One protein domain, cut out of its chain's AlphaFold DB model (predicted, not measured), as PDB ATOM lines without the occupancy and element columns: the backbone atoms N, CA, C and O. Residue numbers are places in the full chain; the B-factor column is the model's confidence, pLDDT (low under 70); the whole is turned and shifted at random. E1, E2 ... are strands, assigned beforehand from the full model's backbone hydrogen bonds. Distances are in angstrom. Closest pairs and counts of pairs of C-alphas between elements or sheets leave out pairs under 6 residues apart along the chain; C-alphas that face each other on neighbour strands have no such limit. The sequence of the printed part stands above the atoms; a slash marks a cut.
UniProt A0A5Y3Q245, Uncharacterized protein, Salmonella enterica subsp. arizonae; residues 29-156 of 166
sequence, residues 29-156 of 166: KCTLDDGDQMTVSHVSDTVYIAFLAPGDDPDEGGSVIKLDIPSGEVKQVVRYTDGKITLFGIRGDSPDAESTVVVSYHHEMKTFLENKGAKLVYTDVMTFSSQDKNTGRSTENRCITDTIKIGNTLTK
ATOM      1  N   LYS A  29     177.484 148.456 175.710       94.94
ATOM      2  CA  LYS A  29     176.369 147.511 175.803       94.94
ATOM      3  C   LYS A  29     175.474 147.876 176.979       94.94
ATOM      4  O   LYS A  29     175.976 148.269 178.029       94.94
ATOM      5  N   CYS A  30     174.161 147.751 176.819       96.69
ATOM      6  CA  CYS A  30     173.213 147.931 177.916       96.69
ATOM      7  C   CYS A  30     171.889 147.202 177.657       96.69
ATOM      8  O   CYS A  30     171.628 146.736 176.550       96.69
ATOM      9  N   THR A  31     171.042 147.125 178.680       96.75
ATOM     10  CA  THR A  31     169.612 146.813 178.535       96.75
ATOM     11  C   THR A  31     168.826 148.118 178.598       96.75
ATOM     12  O   THR A  31     169.009 148.893 179.538       96.75
ATOM     13  N   LEU A  32     167.994 148.374 177.594       96.44
ATOM     14  CA  LEU A  32     167.079 149.509 177.535       96.44
ATOM     15  C   LEU A  32     165.902 149.315 178.505       96.44
ATOM     16  O   LEU A  32     165.661 148.226 179.026       96.44
ATOM     17  N   ASP A  33     165.168 150.388 178.773       95.00
ATOM     18  CA  ASP A  33     164.020 150.411 179.680       95.00
ATOM     19  C   ASP A  33     162.792 149.649 179.156       95.00
ATOM     20  O   ASP A  33     161.936 149.250 179.950       95.00
ATOM     21  N   ASP A  34     162.727 149.391 177.849       90.50
ATOM     22  CA  ASP A  34     161.767 148.477 177.217       90.50
ATOM     23  C   ASP A  34     162.182 146.993 177.289       90.50
ATOM     24  O   ASP A  34     161.363 146.115 177.009       90.50
ATOM     25  N   GLY A  35     163.404 146.711 177.751       92.00
ATOM     26  CA  GLY A  35     163.970 145.373 177.912       92.00
ATOM     27  C   GLY A  35     164.929 144.957 176.797       92.00
ATOM     28  O   GLY A  35     165.662 143.984 176.990       92.00
ATOM     29  N   ASP A  36     164.980 145.678 175.677       92.19
ATOM     30  CA  ASP A  36     165.853 145.322 174.559       92.19
ATOM     31  C   ASP A  36     167.331 145.475 174.947       92.19
ATOM     32  O   ASP A  36     167.748 146.433 175.607       92.19
ATOM     33  N   GLN A  37     168.169 144.537 174.514       93.88
ATOM     34  CA  GLN A  37     169.612 144.661 174.645       93.88
ATOM     35  C   GLN A  37     170.158 145.492 173.486       93.88
ATOM     36  O   GLN A  37     170.111 145.063 172.335       93.88
ATOM     37  N   MET A  38     170.740 146.650 173.797       95.25
ATOM     38  CA  MET A  38     171.462 147.466 172.828       95.25
ATOM     39  C   MET A  38     172.965 147.188 172.911       95.25
ATOM     40  O   MET A  38     173.554 147.238 173.993       95.25
ATOM     41  N   THR A  39     173.597 146.968 171.759       94.44
ATOM     42  CA  THR A  39     175.050 146.809 171.631       94.44
ATOM     43  C   THR A  39     175.587 147.743 170.552       94.44
ATOM     44  O   THR A  39     175.150 147.691 169.405       94.44
ATOM     45  N   VAL A  40     176.554 148.585 170.910       95.31
ATOM     46  CA  VAL A  40     177.364 149.364 169.969       95.31
ATOM     47  C   VAL A  40     178.685 148.643 169.772       95.31
ATOM     48  O   VAL A  40     179.343 148.285 170.746       95.31
ATOM     49  N   SER A  41     179.081 148.442 168.523       93.75
ATOM     50  CA  SER A  41     180.362 147.831 168.162       93.75
ATOM     51  C   SER A  41     180.895 148.449 166.876       93.75
ATOM     52  O   SER A  41     180.145 149.071 166.121       93.75
ATOM     53  N   HIS A  42     182.177 148.254 166.594       92.88
ATOM     54  CA  HIS A  42     182.765 148.618 165.314       92.88
ATOM     55  C   HIS A  42     183.630 147.484 164.778       92.88
ATOM     56  O   HIS A  42     184.307 146.781 165.529       92.88
ATOM     57  N   VAL A  43     183.619 147.330 163.456       90.12
ATOM     58  CA  VAL A  43     184.507 146.414 162.738       90.12
ATOM     59  C   VAL A  43     184.982 147.126 161.483       90.12
ATOM     60  O   VAL A  43     184.165 147.541 160.659       90.12
ATOM     61  N   SER A  44     186.301 147.256 161.340       88.94
ATOM     62  CA  SER A  44     186.938 147.969 160.227       88.94
ATOM     63  C   SER A  44     186.363 149.382 160.054       88.94
ATOM     64  O   SER A  44     186.562 150.225 160.925       88.94
ATOM     65  N   ASP A  45     185.638 149.619 158.962       94.31
ATOM     66  CA  ASP A  45     185.163 150.932 158.527       94.31
ATOM     67  C   ASP A  45     183.673 151.152 158.839       94.31
ATOM     68  O   ASP A  45     183.033 152.035 158.270       94.31
ATOM     69  N   THR A  46     183.080 150.349 159.728       93.56
ATOM     70  CA  THR A  46     181.644 150.417 160.034       93.56
ATOM     71  C   THR A  46     181.383 150.362 161.535       93.56
ATOM     72  O   THR A  46     181.927 149.511 162.244       93.56
ATOM     73  N   VAL A  47     180.497 151.243 162.002       95.12
ATOM     74  CA  VAL A  47     179.901 151.198 163.343       95.12
ATOM     75  C   VAL A  47     178.522 150.550 163.256       95.12
ATOM     76  O   VAL A  47     177.727 150.863 162.370       95.12
ATOM     77  N   TYR A  48     178.231 149.665 164.199       93.88
ATOM     78  CA  TYR A  48     176.979 148.933 164.315       93.88
ATOM     79  C   TYR A  48     176.285 149.301 165.624       93.88
ATOM     80  O   TYR A  48     176.916 149.311 166.682       93.88
ATOM     81  N   ILE A  49     174.979 149.555 165.558       94.50
ATOM     82  CA  ILE A  49     174.102 149.677 166.727       94.50
ATOM     83  C   ILE A  49     173.039 148.591 166.589       94.50
ATOM     84  O   ILE A  49     172.151 148.695 165.745       94.50
ATOM     85  N   ALA A  50     173.176 147.528 167.373       92.44
ATOM     86  CA  ALA A  50     172.294 146.371 167.356       92.44
ATOM     87  C   ALA A  50     171.308 146.418 168.527       92.44
ATOM     88  O   ALA A  50     171.688 146.806 169.632       92.44
ATOM     89  N   PHE A  51     170.078 145.974 168.284       91.75
ATOM     90  CA  PHE A  51     169.016 145.801 169.271       91.75
ATOM     91  C   PHE A  51     168.501 144.369 169.201       91.75
ATOM     92  O   PHE A  51     168.139 143.905 168.118       91.75
ATOM     93  N   LEU A  52     168.450 143.690 170.342       90.81
ATOM     94  CA  LEU A  52     167.933 142.331 170.466       90.81
ATOM     95  C   LEU A  52     166.844 142.299 171.536       90.81
ATOM     96  O   LEU A  52     167.098 142.693 172.677       90.81
ATOM     97  N   ALA A  53     165.648 141.832 171.177       88.81
ATOM     98  CA  ALA A  53     164.541 141.772 172.120       88.81
ATOM     99  C   ALA A  53     164.743 140.651 173.160       88.81
ATOM    100  O   ALA A  53     165.465 139.678 172.911       88.81
ATOM    101  N   PRO A  54     164.109 140.740 174.344       84.50
ATOM    102  CA  PRO A  54     164.216 139.706 175.365       84.50
ATOM    103  C   PRO A  54     163.792 138.321 174.861       84.50
ATOM    104  O   PRO A  54     162.628 138.096 174.538       84.50
ATOM    105  N   GLY A  55     164.724 137.367 174.886       82.12
ATOM    106  CA  GLY A  55     164.465 135.976 174.505       82.12
ATOM    107  C   GLY A  55     164.505 135.699 173.000       82.12
ATOM    108  O   GLY A  55     164.297 134.546 172.624       82.12
ATOM    109  N   ASP A  56     164.791 136.707 172.171       81.00
ATOM    110  CA  ASP A  56     165.089 136.498 170.756       81.00
ATOM    111  C   ASP A  56     166.400 135.722 170.591       81.00
ATOM    112  O   ASP A  56     167.337 135.858 171.386       81.00
ATOM    113  N   ASP A  57     166.461 134.916 169.532       77.00
ATOM    114  CA  ASP A  57     167.687 134.236 169.137       77.00
ATOM    115  C   ASP A  57     168.705 135.284 168.653       77.00
ATOM    116  O   ASP A  57     168.399 136.031 167.717       77.00
ATOM    117  N   PRO A  58     169.904 135.369 169.259       69.94
ATOM    118  CA  PRO A  58     170.939 136.283 168.803       69.94
ATOM    119  C   PRO A  58     171.417 135.998 167.377       69.94
ATOM    120  O   PRO A  58     172.093 136.864 166.847       69.94
ATOM    121  N   ASP A  59     171.100 134.841 166.780       68.06
ATOM    122  CA  ASP A  59     171.469 134.452 165.415       68.06
ATOM    123  C   ASP A  59     170.320 134.581 164.390       68.06
ATOM    124  O   ASP A  59     170.520 134.349 163.193       68.06
ATOM    125  N   GLU A  60     169.109 134.956 164.809       67.75
ATOM    126  CA  GLU A  60     167.950 135.075 163.903       67.75
ATOM    127  C   GLU A  60     167.086 136.324 164.154       67.75
ATOM    128  O   GLU A  60     166.334 136.741 163.266       67.75
ATOM    129  N   GLY A  61     167.190 136.939 165.336       64.25
ATOM    130  CA  GLY A  61     166.377 138.071 165.777       64.25
ATOM    131  C   GLY A  61     167.107 139.418 165.793       64.25
ATOM    132  O   GLY A  61     168.314 139.521 165.583       64.25
ATOM    133  N   GLY A  62     166.347 140.479 166.070       80.56
ATOM    134  CA  GLY A  62     166.876 141.824 166.292       80.56
ATOM    135  C   GLY A  62     166.902 142.764 165.081       80.56
ATOM    136  O   GLY A  62     166.467 142.456 163.970       80.56
ATOM    137  N   SER A  63     167.392 143.977 165.330       85.94
ATOM    138  CA  SER A  63     167.560 145.032 164.328       85.94
ATOM    139  C   SER A  63     168.935 145.677 164.456       85.94
ATOM    140  O   SER A  63     169.501 145.742 165.545       85.94
ATOM    141  N   VAL A  64     169.498 146.137 163.337       88.88
ATOM    142  CA  VAL A  64     170.849 146.706 163.305       88.88
ATOM    143  C   VAL A  64     170.878 147.959 162.448       88.88
ATOM    144  O   VAL A  64     170.463 147.947 161.290       88.88
ATOM    145  N   ILE A  65     171.438 149.025 163.009       91.88
ATOM    146  CA  ILE A  65     171.822 150.237 162.290       91.88
ATOM    147  C   ILE A  65     173.299 150.109 161.936       91.88
ATOM    148  O   ILE A  65     174.120 149.803 162.802       91.88
ATOM    149  N   LYS A  66     173.632 150.355 160.669       93.56
ATOM    150  CA  LYS A  66     175.007 150.373 160.161       93.56
ATOM    151  C   LYS A  66     175.353 151.800 159.771       93.56
ATOM    152  O   LYS A  66     174.551 152.444 159.105       93.56
ATOM    153  N   LEU A  67     176.510 152.275 160.213       95.00
ATOM    154  CA  LEU A  67     177.009 153.616 159.928       95.00
ATOM    155  C   LEU A  67     178.411 153.499 159.337       95.00
ATOM    156  O   LEU A  67     179.316 152.957 159.983       95.00
ATOM    157  N   ASP A  68     178.578 153.996 158.121       95.19
ATOM    158  CA  ASP A  68     179.849 153.962 157.408       95.19
ATOM    159  C   ASP A  68     180.789 155.083 157.895       95.19
ATOM    160  O   ASP A  68     180.432 156.264 157.969       95.19
ATOM    161  N   ILE A  69     182.010 154.702 158.280       96.00
ATOM    162  CA  ILE A  69     183.005 155.630 158.829       96.00
ATOM    163  C   ILE A  69     183.588 156.532 157.724       96.00
ATOM    164  O   ILE A  69     183.586 157.752 157.915       96.00
ATOM    165  N   PRO A  70     184.065 156.009 156.571       96.31
ATOM    166  CA  PRO A  70     184.707 156.825 155.537       96.31
ATOM    167  C   PRO A  70     183.808 157.897 154.914       96.31
ATOM    168  O   PRO A  70     184.292 158.979 154.577       96.31
ATOM    169  N   SER A  71     182.510 157.628 154.771       95.38
ATOM    170  CA  SER A  71     181.526 158.601 154.265       95.38
ATOM    171  C   SER A  71     181.160 159.690 155.280       95.38
ATOM    172  O   SER A  71     180.585 160.712 154.902       95.38
ATOM    173  N   GLY A  72     181.527 159.517 156.554       95.50
ATOM    174  CA  GLY A  72     181.249 160.478 157.617       95.50
ATOM    175  C   GLY A  72     179.835 160.389 158.192       95.50
ATOM    176  O   GLY A  72     179.403 161.332 158.861       95.50
ATOM    177  N   GLU A  73     179.129 159.274 157.972       96.69
ATOM    178  CA  GLU A  73     177.804 159.026 158.556       96.69
ATOM    179  C   GLU A  73     177.842 158.960 160.079       96.69
ATOM    180  O   GLU A  73     176.825 159.171 160.731       96.69
ATOM    181  N   VAL A  74     179.004 158.679 160.666       97.50
ATOM    182  CA  VAL A  74     179.195 158.670 162.111       97.50
ATOM    183  C   VAL A  74     180.186 159.745 162.543       97.50
ATOM    184  O   VAL A  74     181.280 159.908 161.995       97.50
ATOM    185  N   LYS A  75     179.798 160.476 163.586       97.81
ATOM    186  CA  LYS A  75     180.678 161.367 164.345       97.81
ATOM    187  C   LYS A  75     180.652 160.977 165.806       97.81
ATOM    188  O   LYS A  75     179.638 160.470 166.283       97.81
ATOM    189  N   GLN A  76     181.729 161.257 166.527       97.81
ATOM    190  CA  GLN A  76     181.839 160.897 167.936       97.81
ATOM    191  C   GLN A  76     182.251 162.050 168.841       97.81
ATOM    192  O   GLN A  76     182.882 163.011 168.421       97.81
ATOM    193  N   VAL A  77     181.959 161.927 170.124       97.06
ATOM    194  CA  VAL A  77     182.574 162.721 171.183       97.06
ATOM    195  C   VAL A  77     183.132 161.763 172.219       97.06
ATOM    196  O   VAL A  77     182.495 160.770 172.555       97.06
ATOM    197  N   VAL A  78     184.322 162.053 172.736       95.56
ATOM    198  CA  VAL A  78     184.953 161.251 173.783       95.56
ATOM    199  C   VAL A  78     185.621 162.164 174.803       95.56
ATOM    200  O   VAL A  78     186.250 163.163 174.448       95.56
ATOM    201  N   ARG A  79     185.485 161.832 176.086       94.19
ATOM    202  CA  ARG A  79     186.308 162.384 177.164       94.19
ATOM    203  C   ARG A  79     186.842 161.257 178.014       94.19
ATOM    204  O   ARG A  79     186.137 160.303 178.343       94.19
ATOM    205  N   TYR A  80     188.099 161.425 178.382       89.81
ATOM    206  CA  TYR A  80     188.852 160.472 179.163       89.81
ATOM    207  C   TYR A  80     189.436 161.189 180.377       89.81
ATOM    208  O   TYR A  80     190.029 162.262 180.248       89.81
ATOM    209  N   THR A  81     189.245 160.620 181.558       88.19
ATOM    210  CA  THR A  81     189.707 161.175 182.833       88.19
ATOM    211  C   THR A  81     190.312 160.040 183.647       88.19
ATOM    212  O   THR A  81     189.689 158.994 183.795       88.19
ATOM    213  N   ASP A  82     191.540 160.226 184.128       87.00
ATOM    214  CA  ASP A  82     192.240 159.290 185.019       87.00
ATOM    215  C   ASP A  82     192.213 157.817 184.574       87.00
ATOM    216  O   ASP A  82     191.968 156.910 185.370       87.00
ATOM    217  N   GLY A  83     192.455 157.546 183.288       84.62
ATOM    218  CA  GLY A  83     192.473 156.159 182.808       84.62
ATOM    219  C   GLY A  83     191.092 155.582 182.474       84.62
ATOM    220  O   GLY A  83     190.990 154.377 182.248       84.62
ATOM    221  N   LYS A  84     190.025 156.393 182.456       88.12
ATOM    222  CA  LYS A  84     188.655 155.929 182.198       88.12
ATOM    223  C   LYS A  84     187.890 156.859 181.262       88.12
ATOM    224  O   LYS A  84     188.049 158.077 181.310       88.12
ATOM    225  N   ILE A  85     187.024 156.281 180.435       90.06
ATOM    226  CA  ILE A  85     186.058 157.039 179.633       90.06
ATOM    227  C   ILE A  85     185.004 157.617 180.581       90.06
ATOM    228  O   ILE A  85     184.423 156.883 181.373       90.06
ATOM    229  N   THR A  86     184.768 158.925 180.503       92.81
ATOM    230  CA  THR A  86     183.762 159.645 181.312       92.81
ATOM    231  C   THR A  86     182.651 160.262 180.468       92.81
ATOM    232  O   THR A  86     181.590 160.599 180.993       92.81
ATOM    233  N   LEU A  87     182.887 160.396 179.161       94.94
ATOM    234  CA  LEU A  87     181.904 160.732 178.140       94.94
ATOM    235  C   LEU A  87     182.268 159.950 176.883       94.94
ATOM    236  O   LEU A  87     183.414 160.000 176.439       94.94
ATOM    237  N   PHE A  88     181.293 159.292 176.286       96.75
ATOM    238  CA  PHE A  88     181.380 158.799 174.925       96.75
ATOM    239  C   PHE A  88     180.028 158.998 174.261       96.75
ATOM    240  O   PHE A  88     178.991 158.800 174.882       96.75
ATOM    241  N   GLY A  89     180.011 159.398 173.005       97.19
ATOM    242  CA  GLY A  89     178.770 159.443 172.258       97.19
ATOM    243  C   GLY A  89     179.036 159.369 170.779       97.19
ATOM    244  O   GLY A  89     180.057 159.865 170.312       97.19
ATOM    245  N   ILE A  90     178.102 158.771 170.057       97.88
ATOM    246  CA  ILE A  90     178.095 158.749 168.602       97.88
ATOM    247  C   ILE A  90     176.815 159.396 168.102       97.88
ATOM    248  O   ILE A  90     175.746 159.220 168.688       97.88
ATOM    249  N   ARG A  91     176.932 160.138 167.006       98.00
ATOM    250  CA  ARG A  91     175.810 160.613 166.208       98.00
ATOM    251  C   ARG A  91     175.912 159.965 164.835       98.00
ATOM    252  O   ARG A  91     176.892 160.203 164.133       98.00
ATOM    253  N   GLY A  92     174.904 159.173 164.491       97.31
ATOM    254  CA  GLY A  92     174.701 158.595 163.171       97.31
ATOM    255  C   GLY A  92     173.764 159.463 162.339       97.31
ATOM    256  O   GLY A  92     172.681 159.821 162.801       97.31
ATOM    257  N   ASP A  93     174.174 159.807 161.127       95.75
ATOM    258  CA  ASP A  93     173.447 160.665 160.197       95.75
ATOM    259  C   ASP A  93     173.705 160.193 158.757       95.75
ATOM    260  O   ASP A  93     174.429 160.829 157.993       95.75
ATOM    261  N   SER A  94     173.142 159.034 158.401       91.88
ATOM    262  CA  SER A  94     173.215 158.517 157.031       91.88
ATOM    263  C   SER A  94     172.263 159.292 156.115       91.88
ATOM    264  O   SER A  94     171.099 159.484 156.491       91.88
ATOM    265  N   PRO A  95     172.704 159.757 154.929       87.44
ATOM    266  CA  PRO A  95     171.852 160.498 153.998       87.44
ATOM    267  C   PRO A  95     170.653 159.678 153.506       87.44
ATOM    268  O   PRO A  95     169.612 160.265 153.224       87.44
ATOM    269  N   ASP A  96     170.782 158.350 153.476       88.00
ATOM    270  CA  ASP A  96     169.752 157.427 152.993       88.00
ATOM    271  C   ASP A  96     168.842 156.901 154.119       88.00
ATOM    272  O   ASP A  96     167.917 156.126 153.873       88.00
ATOM    273  N   ALA A  97     169.085 157.312 155.369       89.00
ATOM    274  CA  ALA A  97     168.272 156.930 156.516       89.00
ATOM    275  C   ALA A  97     167.199 157.979 156.836       89.00
ATOM    276  O   ALA A  97     167.470 159.178 156.912       89.00
ATOM    277  N   GLU A  98     166.000 157.502 157.169       92.62
ATOM    278  CA  GLU A  98     164.858 158.330 157.589       92.62
ATOM    279  C   GLU A  98     165.048 158.991 158.965       92.62
ATOM    280  O   GLU A  98     164.234 159.806 159.400       92.62
ATOM    281  N   SER A  99     166.098 158.629 159.707       94.00
ATOM    282  CA  SER A  99     166.343 159.134 161.057       94.00
ATOM    283  C   SER A  99     167.818 159.406 161.324       94.00
ATOM    284  O   SER A  99     168.700 158.703 160.835       94.00
ATOM    285  N   THR A 100     168.072 160.420 162.146       96.94
ATOM    286  CA  THR A 100     169.364 160.659 162.796       96.94
ATOM    287  C   THR A 100     169.347 159.963 164.147       96.94
ATOM    288  O   THR A 100     168.377 160.095 164.893       96.94
ATOM    289  N   VAL A 101     170.415 159.251 164.493       97.50
ATOM    290  CA  VAL A 101     170.502 158.508 165.755       97.50
ATOM    291  C   VAL A 101     171.635 159.008 166.630       97.50
ATOM    292  O   VAL A 101     172.659 159.479 166.137       97.50
ATOM    293  N   VAL A 102     171.461 158.909 167.944       98.12
ATOM    294  CA  VAL A 102     172.479 159.266 168.929       98.12
ATOM    295  C   VAL A 102     172.544 158.184 169.992       98.12
ATOM    296  O   VAL A 102     171.529 157.867 170.609       98.12
ATOM    297  N   VAL A 103     173.743 157.673 170.250       98.19
ATOM    298  CA  VAL A 103     174.040 156.915 171.470       98.19
ATOM    299  C   VAL A 103     174.920 157.787 172.342       98.19
ATOM    300  O   VAL A 103     175.908 158.341 171.860       98.19
ATOM    301  N   SER A 104     174.577 157.921 173.619       97.50
ATOM    302  CA  SER A 104     175.386 158.671 174.577       97.50
ATOM    303  C   SER A 104     175.675 157.835 175.810       97.50
ATOM    304  O   SER A 104     174.827 157.063 176.234       97.50
ATOM    305  N   TYR A 105     176.864 158.007 176.370       97.31
ATOM    306  CA  TYR A 105     177.348 157.460 177.629       97.31
ATOM    307  C   TYR A 105     178.044 158.584 178.397       97.31
ATOM    308  O   TYR A 105     178.911 159.260 177.842       97.31
ATOM    309  N   HIS A 106     177.707 158.793 179.666       95.25
ATOM    310  CA  HIS A 106     178.439 159.717 180.532       95.25
ATOM    311  C   HIS A 106     178.273 159.377 182.012       95.25
ATOM    312  O   HIS A 106     177.284 158.769 182.417       95.25
ATOM    313  N   HIS A 107     179.226 159.830 182.829       91.38
ATOM    314  CA  HIS A 107     179.075 159.797 184.282       91.38
ATOM    315  C   HIS A 107     178.204 160.968 184.742       91.38
ATOM    316  O   HIS A 107     178.545 162.135 184.532       91.38
ATOM    317  N   GLU A 108     177.116 160.665 185.437       88.56
ATOM    318  CA  GLU A 108     176.353 161.649 186.192       88.56
ATOM    319  C   GLU A 108     176.881 161.687 187.634       88.56
ATOM    320  O   GLU A 108     176.958 160.662 188.310       88.56
ATOM    321  N   MET A 109     177.263 162.873 188.114       85.12
ATOM    322  CA  MET A 109     177.676 163.079 189.501       85.12
ATOM    323  C   MET A 109     176.499 163.625 190.307       85.12
ATOM    324  O   MET A 109     175.996 164.713 190.024       85.12
ATOM    325  N   LYS A 110     176.106 162.907 191.357       84.62
ATOM    326  CA  LYS A 110     175.109 163.349 192.333       84.62
ATOM    327  C   LYS A 110     175.779 163.629 193.667       84.62
ATOM    328  O   LYS A 110     176.528 162.804 194.190       84.62
ATOM    329  N   THR A 111     175.485 164.796 194.226       85.69
ATOM    330  CA  THR A 111     175.959 165.197 195.550       85.69
ATOM    331  C   THR A 111     174.853 164.969 196.566       85.69
ATOM    332  O   THR A 111     173.800 165.600 196.496       85.69
ATOM    333  N   PHE A 112     175.104 164.095 197.530       83.69
ATOM    334  CA  PHE A 112     174.227 163.859 198.668       83.69
ATOM    335  C   PHE A 112     174.776 164.601 199.881       83.69
ATOM    336  O   PHE A 112     175.955 164.484 200.208       83.69
ATOM    337  N   LEU A 113     173.933 165.385 200.547       84.00
ATOM    338  CA  LEU A 113     174.292 166.030 201.806       84.00
ATOM    339  C   LEU A 113     173.923 165.091 202.952       84.00
ATOM    340  O   LEU A 113     172.747 164.809 203.172       84.00
ATOM    341  N   GLU A 114     174.926 164.610 203.677       82.38
ATOM    342  CA  GLU A 114     174.743 163.816 204.889       82.38
ATOM    343  C   GLU A 114     175.211 164.619 206.114       82.38
ATOM    344  O   GLU A 114     175.994 165.565 206.008       82.38
ATOM    345  N   ASN A 115     174.790 164.209 207.316       76.06
ATOM    346  CA  ASN A 115     175.163 164.869 208.580       76.06
ATOM    347  C   ASN A 115     176.690 164.941 208.823       76.06
ATOM    348  O   ASN A 115     177.135 165.681 209.696       76.06
ATOM    349  N   LYS A 116     177.493 164.162 208.080       78.81
ATOM    350  CA  LYS A 116     178.965 164.111 208.155       78.81
ATOM    351  C   LYS A 116     179.679 164.791 206.973       78.81
ATOM    352  O   LYS A 116     180.900 164.704 206.893       78.81
ATOM    353  N   GLY A 117     178.948 165.454 206.074       80.38
ATOM    354  CA  GLY A 117     179.500 166.140 204.903       80.38
ATOM    355  C   GLY A 117     178.834 165.735 203.586       80.38
ATOM    356  O   GLY A 117     177.855 164.990 203.561       80.38
ATOM    357  N   ALA A 118     179.366 166.253 202.478       85.31
ATOM    358  CA  ALA A 118     178.890 165.929 201.138       85.31
ATOM    359  C   ALA A 118     179.486 164.598 200.651       85.31
ATOM    360  O   ALA A 118     180.704 164.415 200.656       85.31
ATOM    361  N   LYS A 119     178.628 163.690 200.190       86.25
ATOM    362  CA  LYS A 119     178.995 162.440 199.527       86.25
ATOM    363  C   LYS A 119     178.751 162.577 198.028       86.25
ATOM    364  O   LYS A 119     177.630 162.844 197.603       86.25
ATOM    365  N   LEU A 120     179.797 162.378 197.232       84.25
ATOM    366  CA  LEU A 120     179.699 162.318 195.775       84.25
ATOM    367  C   LEU A 120     179.418 160.876 195.350       84.25
ATOM    368  O   LEU A 120     180.116 159.953 195.774       84.25
ATOM    369  N   VAL A 121     178.396 160.685 194.523       84.94
ATOM    370  CA  VAL A 121     178.042 159.400 193.918       84.94
ATOM    371  C   VAL A 121     178.064 159.580 192.411       84.94
ATOM    372  O   VAL A 121     177.417 160.484 191.887       84.94
ATOM    373  N   TYR A 122     178.814 158.725 191.730       84.69
ATOM    374  CA  TYR A 122     178.873 158.687 190.275       84.69
ATOM    375  C   TYR A 122     178.008 157.532 189.787       84.69
ATOM    376  O   TYR A 122     178.115 156.425 190.316       84.69
ATOM    377  N   THR A 123     177.147 157.801 188.812       91.00
ATOM    378  CA  THR A 123     176.309 156.790 188.165       91.00
ATOM    379  C   THR A 123     176.452 156.891 186.663       91.00
ATOM    380  O   THR A 123     176.424 157.994 186.114       91.00
ATOM    381  N   ASP A 124     176.551 155.745 186.006       94.38
ATOM    382  CA  ASP A 124     176.622 155.692 184.556       94.38
ATOM    383  C   ASP A 124     175.237 155.922 183.955       94.38
ATOM    384  O   ASP A 124     174.223 155.374 184.403       94.38
ATOM    385  N   VAL A 125     175.199 156.771 182.935       96.44
ATOM    386  CA  VAL A 125     173.998 157.071 182.163       96.44
ATOM    387  C   VAL A 125     174.305 156.774 180.713       96.44
ATOM    388  O   VAL A 125     175.260 157.313 180.155       96.44
ATOM    389  N   MET A 126     173.473 155.937 180.101       97.81
ATOM    390  CA  MET A 126     173.544 155.646 178.680       97.81
ATOM    391  C   MET A 126     172.155 155.756 178.054       97.81
ATOM    392  O   MET A 126     171.159 155.348 178.655       97.81
ATOM    393  N   THR A 127     172.081 156.353 176.867       97.88
ATOM    394  CA  THR A 127     170.824 156.563 176.141       97.88
ATOM    395  C   THR A 127     170.988 156.260 174.664       97.88
ATOM    396  O   THR A 127     172.065 156.445 174.094       97.88
ATOM    397  N   PHE A 128     169.888 155.837 174.052       97.88
ATOM    398  CA  PHE A 128     169.702 155.829 172.612       97.88
ATOM    399  C   PHE A 128     168.590 156.805 172.267       97.88
ATOM    400  O   PHE A 128     167.521 156.770 172.873       97.88
ATOM    401  N   SER A 129     168.816 157.666 171.284       97.25
ATOM    402  CA  SER A 129     167.751 158.467 170.699       97.25
ATOM    403  C   SER A 129     167.756 158.369 169.186       97.25
ATOM    404  O   SER A 129     168.797 158.205 168.553       97.25
ATOM    405  N   SER A 130     166.564 158.475 168.619       96.19
ATOM    406  CA  SER A 130     166.331 158.543 167.186       96.19
ATOM    407  C   SER A 130     165.445 159.747 166.906       96.19
ATOM    408  O   SER A 130     164.481 159.995 167.634       96.19
ATOM    409  N   GLN A 131     165.787 160.521 165.884       96.81
ATOM    410  CA  GLN A 131     165.011 161.653 165.405       96.81
ATOM    411  C   GLN A 131     164.670 161.437 163.938       96.81
ATOM    412  O   GLN A 131     165.558 161.421 163.088       96.81
ATOM    413  N   ASP A 132     163.380 161.328 163.651       95.56
ATOM    414  CA  ASP A 132     162.861 161.256 162.292       95.56
ATOM    415  C   ASP A 132     163.147 162.573 161.550       95.56
ATOM    416  O   ASP A 132     162.803 163.660 162.030       95.56
ATOM    417  N   LYS A 133     163.798 162.483 160.387       92.62
ATOM    418  CA  LYS A 133     164.268 163.650 159.623       92.62
ATOM    419  C   LYS A 133     163.131 164.426 158.957       92.62
ATOM    420  O   LYS A 133     163.261 165.628 158.741       92.62
ATOM    421  N   ASN A 134     162.018 163.759 158.658       93.69
ATOM    422  CA  ASN A 134     160.888 164.347 157.937       93.69
ATOM    423  C   ASN A 134     159.926 165.082 158.877       93.69
ATOM    424  O   ASN A 134     159.370 166.126 158.539       93.69
ATOM    425  N   THR A 135     159.714 164.524 160.066       95.19
ATOM    426  CA  THR A 135     158.735 164.995 161.053       95.19
ATOM    427  C   THR A 135     159.381 165.728 162.225       95.19
ATOM    428  O   THR A 135     158.681 166.416 162.970       95.19
ATOM    429  N   GLY A 136     160.692 165.568 162.429       92.56
ATOM    430  CA  GLY A 136     161.424 166.096 163.583       92.56
ATOM    431  C   GLY A 136     161.085 165.396 164.902       92.56
ATOM    432  O   GLY A 136     161.530 165.833 165.966       92.56
ATOM    433  N   ARG A 137     160.276 164.330 164.867       94.56
ATOM    434  CA  ARG A 137     159.851 163.605 166.060       94.56
ATOM    435  C   ARG A 137     161.014 162.794 166.620       94.56
ATOM    436  O   ARG A 137     161.625 162.011 165.902       94.56
ATOM    437  N   SER A 138     161.246 162.928 167.922       94.06
ATOM    438  CA  SER A 138     162.285 162.185 168.630       94.06
ATOM    439  C   SER A 138     161.715 161.119 169.561       94.06
ATOM    440  O   SER A 138     160.683 161.322 170.207       94.06
ATOM    441  N   THR A 139     162.420 159.997 169.644       94.38
ATOM    442  CA  THR A 139     162.258 158.958 170.663       94.38
ATOM    443  C   THR A 139     163.578 158.808 171.409       94.38
ATOM    444  O   THR A 139     164.633 158.825 170.780       94.38
ATOM    445  N   GLU A 140     163.526 158.665 172.729       95.69
ATOM    446  CA  GLU A 140     164.684 158.382 173.582       95.69
ATOM    447  C   GLU A 140     164.348 157.161 174.435       95.69
ATOM    448  O   GLU A 140     163.312 157.161 175.096       95.69
ATOM    449  N   ASN A 141     165.237 156.172 174.426       95.50
ATOM    450  CA  ASN A 141     165.226 155.031 175.330       95.50
ATOM    451  C   ASN A 141     166.458 155.119 176.233       95.50
ATOM    452  O   ASN A 141     167.557 155.498 175.797       95.50
ATOM    453  N   ARG A 142     166.278 154.778 177.506       97.25
ATOM    454  CA  ARG A 142     167.342 154.875 178.511       97.25
ATOM    455  C   ARG A 142     167.805 153.496 178.923       97.25
ATOM    456  O   ARG A 142     166.998 152.606 179.144       97.25
ATOM    457  N   CYS A 143     169.110 153.343 179.086       97.88
ATOM    458  CA  CYS A 143     169.667 152.125 179.638       97.88
ATOM    459  C   CYS A 143     169.378 152.022 181.141       97.88
ATOM    460  O   CYS A 143     169.494 153.004 181.882       97.88
ATOM    461  N   ILE A 144     169.093 150.808 181.607       96.62
ATOM    462  CA  ILE A 144     169.086 150.466 183.028       96.62
ATOM    463  C   ILE A 144     170.526 150.582 183.541       96.62
ATOM    464  O   ILE A 144     171.405 149.869 183.054       96.62
ATOM    465  N   THR A 145     170.768 151.458 184.522       93.56
ATOM    466  CA  THR A 145     172.115 151.834 184.995       93.56
ATOM    467  C   THR A 145     173.026 150.636 185.268       93.56
ATOM    468  O   THR A 145     174.129 150.584 184.735       93.56
ATOM    469  N   ASP A 146     172.550 149.630 186.003       93.81
ATOM    470  CA  ASP A 146     173.368 148.474 186.406       93.81
ATOM    471  C   ASP A 146     173.697 147.506 185.252       93.81
ATOM    472  O   ASP A 146     174.457 146.553 185.421       93.81
ATOM    473  N   THR A 147     173.121 147.730 184.068       95.50
ATOM    474  CA  THR A 147     173.359 146.914 182.867       95.50
ATOM    475  C   THR A 147     174.350 147.551 181.900       95.50
ATOM    476  O   THR A 147     174.758 146.892 180.942       95.50
ATOM    477  N   ILE A 148     174.730 148.813 182.131       96.50
ATOM    478  CA  ILE A 148     175.652 149.552 181.268       96.50
ATOM    479  C   ILE A 148     177.049 148.941 181.393       96.50
ATOM    480  O   ILE A 148     177.594 148.788 182.486       96.50
ATOM    481  N   LYS A 149     177.639 148.608 180.248       93.81
ATOM    482  CA  LYS A 149     179.000 148.097 180.131       93.81
ATOM    483  C   LYS A 149     179.740 148.878 179.056       93.81
ATOM    484  O   LYS A 149     179.242 149.038 177.941       93.81
ATOM    485  N   ILE A 150     180.950 149.313 179.387       92.00
ATOM    486  CA  ILE A 150     181.908 149.852 178.423       92.00
ATOM    487  C   ILE A 150     182.871 148.731 178.069       92.00
ATOM    488  O   ILE A 150     183.461 148.123 178.966       92.00
ATOM    489  N   GLY A 151     183.022 148.449 176.782       87.69
ATOM    490  CA  GLY A 151     183.972 147.447 176.333       87.69
ATOM    491  C   GLY A 151     185.387 147.996 176.178       87.69
ATOM    492  O   GLY A 151     185.661 149.189 176.322       87.69
ATOM    493  N   ASN A 152     186.321 147.092 175.914       84.12
ATOM    494  CA  ASN A 152     187.754 147.383 175.832       84.12
ATOM    495  C   ASN A 152     188.219 147.822 174.431       84.12
ATOM    496  O   ASN A 152     189.401 148.109 174.249       84.12
ATOM    497  N   THR A 153     187.314 147.872 173.454       86.19
ATOM    498  CA  THR A 153     187.603 148.262 172.066       86.19
ATOM    499  C   THR A 153     187.666 149.780 171.883       86.19
ATOM    500  O   THR A 153     188.314 150.263 170.954       86.19
ATOM    501  N   LEU A 154     187.066 150.551 172.798       88.19
ATOM    502  CA  LEU A 154     187.160 152.007 172.795       88.19
ATOM    503  C   LEU A 154     188.552 152.477 173.231       88.19
ATOM    504  O   LEU A 154     189.027 152.190 174.333       88.19
ATOM    505  N   THR A 155     189.198 153.274 172.381       88.19
ATOM    506  CA  THR A 155     190.491 153.886 172.704       88.19
ATOM    507  C   THR A 155     190.311 155.199 173.474       88.19
ATOM    508  O   THR A 155     189.215 155.752 173.562       88.19
ATOM    509  N   LYS A 156     191.414 155.796 173.956       88.75
ATOM    510  CA  LYS A 156     191.408 157.165 174.519       88.75
ATOM    511  C   LYS A 156     190.864 158.235 173.554       88.75
ATOM    512  O   LYS A 156     190.485 159.313 174.000       88.75
TER     513      LYS A 156
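This is residues 29 to 156 of the 166 residues of an uncharacterized protein of Salmonella enterica subsp. arizonae (UniProt A0A5Y3Q245). What shape is this? It is a sandwich of two antiparallel sheets face to face, the smaller, E1 to E4, crossing the larger, E5 to E9, nearly at a right angle, while residues 110 to 121 of the long hairpin E7 and E8 stick out past the rest and make the longest axis. After E9, the unnamed residues 143 to 156 run beside E1 over the same face of the larger sheet. What is it built of? The printed part has 128 residues with no named helix and nine named strands, E1 to E9 in chain order, and its class is all strand; the sheet orders are E1 E2 E3 E4 and E5 E6 E7 E8 E9. How spread out is it? It is elongated, spanning 56 by 33 by 33 A, yet only just compact, close to loose, with a radius of gyration of the C-alphas of 16.5 A.

How does the first sheet run? E1, residues 29 to 31, E2, 37 to 43, E3, 46 to 52, and E4, 63 to 68, form a meander, each strand the antiparallel neighbour of the one before. Within hydrogen-bond range are N 30 and O 38 at 2.9 A, N 41 and O 48 at 3.0 A, and N 49 and O 65 at 2.9 A. And the second? E5, residues 74 to 81, E6, 84 to 92, E7, 99 to 114, E8, 117 to 132, and E9, 138 to 142, form another meander; E6 bends by 51 degrees at residue 87. Its N and O pairs include N 77 and O 89, 2.8 A, N 90 and O 103, 2.9 A, N 110 and O 121, 2.8 A, and N 128 and O 141, 2.9 A. How do the sheets meet? Their facing parts are 10.1 A centre to centre, with best planes 4 degrees apart and strands at 80 degrees. The closest C-alphas of E4 and E5 are those of Leu 67 and Val 74, 5.9 A apart; those of E1 and E8 are Cys 30 and Met 126, 7.8 A apart.

Where does the first strand begin? C-alpha 29 of E1 is at (176.369, 147.511, 175.803). Which strands are longest? E7 is 44.9 A and E8 46.0 A from first to last C-alpha, and C-alpha 114 of E7 is at (174.743, 163.816, 204.889). Where does E9 end? Its last C-alpha, 142, is at (167.342, 154.875, 178.511).

How large is it? The two C-alphas farthest apart, those of Asp 96 and Asn 115, are 56.3 A apart. Is anything cut or long? The printed part has no cut and no long link; E3 to E4 and E6 to E7 are short but not tight. Where is confidence low? Mean pLDDT of the printed part is 91.2, and residues 58 to 61 are under 70.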